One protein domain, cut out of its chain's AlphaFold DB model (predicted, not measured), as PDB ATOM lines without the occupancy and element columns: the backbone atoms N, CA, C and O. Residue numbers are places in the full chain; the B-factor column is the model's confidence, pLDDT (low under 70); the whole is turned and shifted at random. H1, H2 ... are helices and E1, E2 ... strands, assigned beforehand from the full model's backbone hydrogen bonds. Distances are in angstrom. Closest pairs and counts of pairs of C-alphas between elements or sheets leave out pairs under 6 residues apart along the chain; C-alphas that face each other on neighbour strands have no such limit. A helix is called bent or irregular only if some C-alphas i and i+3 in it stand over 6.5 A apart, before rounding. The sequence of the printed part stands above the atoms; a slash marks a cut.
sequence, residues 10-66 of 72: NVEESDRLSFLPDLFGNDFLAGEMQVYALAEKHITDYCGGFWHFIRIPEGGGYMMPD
ATOM      1  N   ASN A  10     182.203 260.997 153.296       57.09
ATOM      2  CA  ASN A  10     180.803 260.875 152.924       57.09
ATOM      3  C   ASN A  10     180.320 259.513 153.430       57.09
ATOM      4  O   ASN A  10     180.904 258.484 153.081       57.09
ATOM      5  N   VAL A  11     179.329 259.515 154.314       59.88
ATOM      6  CA  VAL A  11     178.814 258.283 154.905       59.88
ATOM      7  C   VAL A  11     178.037 257.529 153.823       59.88
ATOM      8  O   VAL A  11     177.102 258.070 153.221       59.88
ATOM      9  N   GLU A  12     178.443 256.282 153.559       58.38
ATOM     10  CA  GLU A  12     177.722 255.383 152.653       58.38
ATOM     11  C   GLU A  12     176.252 255.265 153.065       58.38
ATOM     12  O   GLU A  12     175.923 255.294 154.249       58.38
ATOM     13  N   GLU A  13     175.357 255.128 152.084       56.09
ATOM     14  CA  GLU A  13     173.900 255.085 152.288       56.09
ATOM     15  C   GLU A  13     173.466 254.068 153.352       56.09
ATOM     16  O   GLU A  13     172.587 254.358 154.162       56.09
ATOM     17  N   SER A  14     174.156 252.929 153.410       54.72
ATOM     18  CA  SER A  14     173.947 251.853 154.382       54.72
ATOM     19  C   SER A  14     174.225 252.264 155.835       54.72
ATOM     20  O   SER A  14     173.577 251.761 156.750       54.72
ATOM     21  N   ASP A  15     175.155 253.194 156.062       63.06
ATOM     22  CA  ASP A  15     175.524 253.692 157.392       63.06
ATOM     23  C   ASP A  15     174.704 254.921 157.813       63.06
ATOM     24  O   ASP A  15     174.727 255.300 158.984       63.06
ATOM     25  N   ARG A  16     173.945 255.540 156.897       65.06
ATOM     26  CA  ARG A  16     173.112 256.721 157.200       65.06
ATOM     27  C   ARG A  16     172.023 256.405 158.219       65.06
ATOM     28  O   ARG A  16     171.801 257.182 159.144       65.06
ATOM     29  N   LEU A  17     171.400 255.235 158.085       64.06
ATOM     30  CA  LEU A  17     170.386 254.741 159.023       64.06
ATOM     31  C   LEU A  17     170.974 254.432 160.407       64.06
ATOM     32  O   LEU A  17     170.274 254.558 161.405       64.06
ATOM     33  N   SER A  18     172.259 254.075 160.469       67.94
ATOM     34  CA  SER A  18     172.978 253.809 161.721       67.94
ATOM     35  C   SER A  18     173.598 255.070 162.330       67.94
ATOM     36  O   SER A  18     173.947 255.075 163.505       67.94
ATOM     37  N   PHE A  19     173.722 256.156 161.567       70.56
ATOM     38  CA  PHE A  19     174.380 257.386 162.006       70.56
ATOM     39  C   PHE A  19     173.564 258.155 163.055       70.56
ATOM     40  O   PHE A  19     174.114 258.619 164.048       70.56
ATOM     41  N   LEU A  20     172.248 258.267 162.867       74.00
ATOM     42  CA  LEU A  20     171.342 258.855 163.860       74.00
ATOM     43  C   LEU A  20     171.357 258.107 165.200       74.00
ATOM     44  O   LEU A  20     171.538 258.764 166.224       74.00
ATOM     45  N   PRO A  21     171.203 256.770 165.238       73.75
ATOM     46  CA  PRO A  21     171.306 256.022 166.485       73.75
ATOM     47  C   PRO A  21     172.718 256.005 167.078       73.75
ATOM     48  O   PRO A  21     172.837 255.908 168.293       73.75
ATOM     49  N   ASP A  22     173.780 256.177 166.289       74.44
ATOM     50  CA  ASP A  22     175.140 256.374 166.821       74.44
ATOM     51  C   ASP A  22     175.294 257.744 167.517       74.44
ATOM     52  O   ASP A  22     175.918 257.844 168.571       74.44
ATOM     53  N   LEU A  23     174.659 258.796 166.977       72.12
ATOM     54  CA  LEU A  23     174.744 260.162 167.514       72.12
ATOM     55  C   LEU A  23     173.788 260.420 168.694       72.12
ATOM     56  O   LEU A  23     174.147 261.091 169.659       72.12
ATOM     57  N   PHE A  24     172.554 259.921 168.593       71.62
ATOM     58  CA  PHE A  24     171.455 260.176 169.533       71.62
ATOM     59  C   PHE A  24     171.130 258.973 170.431       71.62
ATOM     60  O   PHE A  24     170.327 259.095 171.358       71.62
ATOM     61  N   GLY A  25     171.733 257.807 170.189       77.69
ATOM     62  CA  GLY A  25     171.489 256.602 170.976       77.69
ATOM     63  C   GLY A  25     170.046 256.108 170.853       77.69
ATOM     64  O   GLY A  25     169.493 255.985 169.763       77.69
ATOM     65  N   ASN A  26     169.418 255.820 171.994       79.56
ATOM     66  CA  ASN A  26     168.066 255.260 172.051       79.56
ATOM     67  C   ASN A  26     166.961 256.275 171.681       79.56
ATOM     68  O   ASN A  26     165.862 255.871 171.310       79.56
ATOM     69  N   ASP A  27     167.250 257.578 171.739       80.88
ATOM     70  CA  ASP A  27     166.303 258.660 171.430       80.88
ATOM     71  C   ASP A  27     166.389 259.129 169.966       80.88
ATOM     72  O   ASP A  27     165.891 260.200 169.603       80.88
ATOM     73  N   PHE A  28     167.001 258.322 169.094       78.19
ATOM     74  CA  PHE A  28     167.257 258.683 167.700       78.19
ATOM     75  C   PHE A  28     166.002 259.054 166.907       78.19
ATOM     76  O   PHE A  28     166.075 259.975 166.104       78.19
ATOM     77  N   LEU A  29     164.846 258.435 167.181       81.19
ATOM     78  CA  LEU A  29     163.575 258.808 166.540       81.19
ATOM     79  C   LEU A  29     163.197 260.271 166.826       81.19
ATOM     80  O   LEU A  29     162.741 260.990 165.940       81.19
ATOM     81  N   ALA A  30     163.370 260.719 168.073       83.19
ATOM     82  CA  ALA A  30     163.054 262.088 168.470       83.19
ATOM     83  C   ALA A  30     164.103 263.083 167.955       83.19
ATOM     84  O   ALA A  30     163.755 264.205 167.583       83.19
ATOM     85  N   GLY A  31     165.375 262.674 167.915       79.06
ATOM     86  CA  GLY A  31     166.452 263.449 167.296       79.06
ATOM     87  C   GLY A  31     166.208 263.663 165.804       79.06
ATOM     88  O   GLY A  31     166.228 264.795 165.329       79.06
ATOM     89  N   GLU A  32     165.877 262.592 165.088       79.69
ATOM     90  CA  GLU A  32     165.569 262.608 163.659       79.69
ATOM     91  C   GLU A  32     164.363 263.505 163.342       79.69
ATOM     92  O   GLU A  32     164.457 264.393 162.494       79.69
ATOM     93  N   MET A  33     163.258 263.358 164.086       82.38
ATOM     94  CA  MET A  33     162.089 264.229 163.925       82.38
ATOM     95  C   MET A  33     162.431 265.706 164.135       82.38
ATOM     96  O   MET A  33     161.951 266.556 163.389       82.38
ATOM     97  N   GLN A  34     163.260 266.031 165.131       81.75
ATOM     98  CA  GLN A  34     163.675 267.413 165.373       81.75
ATOM     99  C   GLN A  34     164.582 267.949 164.269       81.75
ATOM    100  O   GLN A  34     164.413 269.100 163.872       81.75
ATOM    101  N   VAL A  35     165.506 267.138 163.749       79.12
ATOM    102  CA  VAL A  35     166.371 267.517 162.623       79.12
ATOM    103  C   VAL A  35     165.526 267.854 161.393       79.12
ATOM    104  O   VAL A  35     165.713 268.921 160.804       79.12
ATOM    105  N   TYR A  36     164.548 267.013 161.050       76.50
ATOM    106  CA  TYR A  36     163.657 267.285 159.921       76.50
ATOM    107  C   TYR A  36     162.732 268.480 160.171       76.50
ATOM    108  O   TYR A  36     162.587 269.319 159.286       76.50
ATOM    109  N   ALA A  37     162.159 268.615 161.372       82.62
ATOM    110  CA  ALA A  37     161.302 269.752 161.714       82.62
ATOM    111  C   ALA A  37     162.071 271.086 161.695       82.62
ATOM    112  O   ALA A  37     161.545 272.115 161.266       82.62
ATOM    113  N   LEU A  38     163.331 271.081 162.143       80.06
ATOM    114  CA  LEU A  38     164.213 272.242 162.056       80.06
ATOM    115  C   LEU A  38     164.564 272.558 160.603       80.06
ATOM    116  O   LEU A  38     164.521 273.729 160.231       80.06
ATOM    117  N   ALA A  39     164.866 271.555 159.778       77.50
ATOM    118  CA  ALA A  39     165.104 271.778 158.354       77.50
ATOM    119  C   ALA A  39     163.882 272.379 157.660       77.50
ATOM    120  O   ALA A  39     164.025 273.410 157.015       77.50
ATOM    121  N   GLU A  40     162.689 271.826 157.868       75.38
ATOM    122  CA  GLU A  40     161.449 272.370 157.300       75.38
ATOM    123  C   GLU A  40     161.203 273.825 157.730       75.38
ATOM    124  O   GLU A  40     160.778 274.660 156.934       75.38
ATOM    125  N   LYS A  41     161.517 274.163 158.985       78.50
ATOM    126  CA  LYS A  41     161.319 275.517 159.512       78.50
ATOM    127  C   LYS A  41     162.359 276.525 159.016       78.50
ATOM    128  O   LYS A  41     162.035 277.701 158.854       78.50
ATOM    129  N   HIS A  42     163.615 276.105 158.879       74.25
ATOM    130  CA  HIS A  42     164.740 277.003 158.598       74.25
ATOM    131  C   HIS A  42     165.117 277.067 157.116       74.25
ATOM    132  O   HIS A  42     165.716 278.056 156.693       74.25
ATOM    133  N   ILE A  43     164.768 276.056 156.323       70.94
ATOM    134  CA  ILE A  43     165.060 276.000 154.893       70.94
ATOM    135  C   ILE A  43     163.784 276.368 154.146       70.94
ATOM    136  O   ILE A  43     162.808 275.624 154.106       70.94
ATOM    137  N   THR A  44     163.797 277.565 153.565       62.81
ATOM    138  CA  THR A  44     162.710 278.029 152.700       62.81
ATOM    139  C   THR A  44     162.685 277.156 151.447       62.81
ATOM    140  O   THR A  44     163.716 277.020 150.799       62.81
ATOM    141  N   ASP A  45     161.527 276.572 151.131       63.91
ATOM    142  CA  ASP A  45     161.336 275.609 150.030       63.91
ATOM    143  C   ASP A  45     161.980 274.225 150.248       63.91
ATOM    144  O   ASP A  45     162.322 273.509 149.308       63.91
ATOM    145  N   TYR A  46     162.127 273.797 151.505       66.00
ATOM    146  CA  TYR A  46     162.512 272.420 151.801       66.00
ATOM    147  C   TYR A  46     161.423 271.438 151.346       66.00
ATOM    148  O   TYR A  46     160.466 271.161 152.064       66.00
ATOM    149  N   CYS A  47     161.581 270.883 150.148       58.00
ATOM    150  CA  CYS A  47     160.644 269.917 149.568       58.00
ATOM    151  C   CYS A  47     160.815 268.486 150.110       58.00
ATOM    152  O   CYS A  47     160.218 267.544 149.585       58.00
ATOM    153  N   GLY A  48     161.647 268.300 151.140       62.72
ATOM    154  CA  GLY A  48     162.237 266.998 151.417       62.72
ATOM    155  C   GLY A  48     163.238 266.628 150.319       62.72
ATOM    156  O   GLY A  48     163.050 266.906 149.137       62.72
ATOM    157  N   GLY A  49     164.356 266.032 150.708       67.50
ATOM    158  CA  GLY A  49     165.432 265.734 149.773       67.50
ATOM    159  C   GLY A  49     166.422 264.749 150.356       67.50
ATOM    160  O   GLY A  49     166.225 264.209 151.447       67.50
ATOM    161  N   PHE A  50     167.500 264.510 149.618       64.56
ATOM    162  CA  PHE A  50     168.605 263.722 150.139       64.56
ATOM    163  C   PHE A  50     169.282 264.466 151.288       64.56
ATOM    164  O   PHE A  50     169.386 265.683 151.278       64.56
ATOM    165  N   TRP A  51     169.746 263.732 152.292       73.31
ATOM    166  CA  TRP A  51     170.578 264.283 153.355       73.31
ATOM    167  C   TRP A  51     171.996 263.765 153.181       73.31
ATOM    168  O   TRP A  51     172.217 262.565 153.001       73.31
ATOM    169  N   HIS A  52     172.951 264.684 153.221       72.56
ATOM    170  CA  HIS A  52     174.374 264.397 153.250       72.56
ATOM    171  C   HIS A  52     174.797 264.210 154.696       72.56
ATOM    172  O   HIS A  52     174.696 265.117 155.523       72.56
ATOM    173  N   PHE A  53     175.271 263.006 154.987       73.56
ATOM    174  CA  PHE A  53     175.783 262.631 156.292       73.56
ATOM    175  C   PHE A  53     177.299 262.620 156.193       73.56
ATOM    176  O   PHE A  53     177.886 261.886 155.395       73.56
ATOM    177  N   ILE A  54     177.936 263.466 156.988       72.81
ATOM    178  CA  ILE A  54     179.379 263.662 156.956       72.81
ATOM    179  C   ILE A  54     179.912 263.270 158.324       72.81
ATOM    180  O   ILE A  54     179.623 263.940 159.317       72.81
ATOM    181  N   ARG A  55     180.716 262.203 158.383       69.06
ATOM    182  CA  ARG A  55     181.431 261.824 159.608       69.06
ATOM    183  C   ARG A  55     182.778 262.524 159.676       69.06
ATOM    184  O   ARG A  55     183.535 262.549 158.703       69.06
ATOM    185  N   ILE A  56     183.081 263.071 160.847       71.38
ATOM    186  CA  ILE A  56     184.390 263.618 161.178       71.38
ATOM    187  C   ILE A  56     185.134 262.559 161.994       71.38
ATOM    188  O   ILE A  56     184.590 262.052 162.974       71.38
ATOM    189  N   PRO A  57     186.391 262.244 161.647       61.34
ATOM    190  CA  PRO A  57     187.187 261.257 162.378       61.34
ATOM    191  C   PRO A  57     187.441 261.617 163.854       61.34
ATOM    192  O   PRO A  57     187.834 260.753 164.625       61.34
ATOM    193  N   GLU A  58     187.186 262.860 164.268       68.94
ATOM    194  CA  GLU A  58     187.279 263.320 165.662       68.94
ATOM    195  C   GLU A  58     186.034 262.979 166.512       68.94
ATOM    196  O   GLU A  58     185.886 263.485 167.619       68.94
ATOM    197  N   GLY A  59     185.142 262.114 166.012       63.59
ATOM    198  CA  GLY A  59     183.976 261.609 166.753       63.59
ATOM    199  C   GLY A  59     182.712 262.460 166.617       63.59
ATOM    200  O   GLY A  59     181.730 262.218 167.308       63.59
ATOM    201  N   GLY A  60     182.730 263.458 165.733       70.00
ATOM    202  CA  GLY A  60     181.561 264.260 165.390       70.00
ATOM    203  C   GLY A  60     180.981 263.870 164.035       70.00
ATOM    204  O   GLY A  60     181.618 263.194 163.226       70.00
ATOM    205  N   GLY A  61     179.794 264.370 163.733       74.94
ATOM    206  CA  GLY A  61     179.274 264.301 162.382       74.94
ATOM    207  C   GLY A  61     178.189 265.336 162.145       74.94
ATOM    208  O   GLY A  61     177.555 265.818 163.080       74.94
ATOM    209  N   TYR A  62     178.022 265.696 160.880       72.19
ATOM    210  CA  TYR A  62     177.074 266.707 160.447       72.19
ATOM    211  C   TYR A  62     176.081 266.119 159.459       72.19
ATOM    212  O   TYR A  62     176.399 265.220 158.679       72.19
ATOM    213  N   MET A  63     174.881 266.681 159.501       75.94
ATOM    214  CA  MET A  63     173.799 266.412 158.575       75.94
ATOM    215  C   MET A  63     173.528 267.684 157.800       75.94
ATOM    216  O   MET A  63     173.305 268.738 158.397       75.94
ATOM    217  N   MET A  64     173.554 267.584 156.483       74.94
ATOM    218  CA  MET A  64     173.246 268.692 155.602       74.94
ATOM    219  C   MET A  64     172.178 268.228 154.614       74.94
ATOM    220  O   MET A  64     172.445 267.304 153.849       74.94
ATOM    221  N   PRO A  65     170.977 268.818 154.610       70.31
ATOM    222  CA  PRO A  65     170.017 268.543 153.552       70.31
ATOM    223  C   PRO A  65     170.603 268.998 152.213       70.31
ATOM    224  O   PRO A  65     171.308 270.009 152.144       70.31
ATOM    225  N   ASP A  66     170.312 268.247 151.158       66.19
ATOM    226  CA  ASP A  66     170.553 268.593 149.759       66.19
ATOM    227  C   ASP A  66     169.583 269.723 149.394       66.19
ATOM    228  O   ASP A  66     168.559 269.545 148.743       66.19
TER     229      ASP A  66
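Overview. This is residues 10 to 66 of the 72 residues of the protein "Putative antirestriction protein" of Klebsiella pneumoniae (UniProt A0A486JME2). One long helix, H1, is sharply bent into an L of two arms, and a small hairpin of E1 and E2 lies across its open side. The printed part has 57 residues with H1, E1 and E2 in that order, mixed in class, the two strands antiparallel. It is compact, radius of gyration of the C-alphas 11.5 A, spanning 31 by 24 by 20 A.

Along the chain. By its hydrogen bonds H1, residues 13 to 42, is one helix, but bent: C-alphas 23 and 26 are 9.4 A apart. Arm H1a, residues 13 to 23, begins at C-alpha 13 (173.900, 255.085, 152.288) and is 16.1 A long; arm H1b, residues 26 to 42, is 25.8 A. Both are irregular, with C-alphas 14 and 17 6.52 A apart and C-alphas 26 and 29 7.9 A. E1, residues 51 to 55, measures 12.8 A; E2, residues 61 to 65, measures 13.5 A and ends at C-alpha 65 (170.017, 268.543, 153.552).

Arrangement. H1a and H1b touch, H1b with residues 27 to 32 alone, about perpendicular at 75 degrees; their closest C-alphas, Pro 21 and Phe 28, are 5.0 A apart. O i to N i+4 pairs are within hydrogen-bond range in 3 of 7 in H1a, beside 5 of 8 O i to N i+3 pairs, and in 12 of 13 in H1b. The closest C-alphas of H1a and E1, Arg 16 and Phe 53, are 6.5 A apart; those of H1b and E2, Ala 39 and Pro 65, 7.6 A. The hairpin E1 and E2 has N 52 and O 64 at 2.7 A.

Size, cuts and confidence. The printed part has no cut and no long link. Its farthest C-alphas, Asp 45 and Glu 58, are 32.7 A apart. Mean pLDDT of the printed part is 71.2, with residues 10 to 18 and 44 to 50 among those under 70.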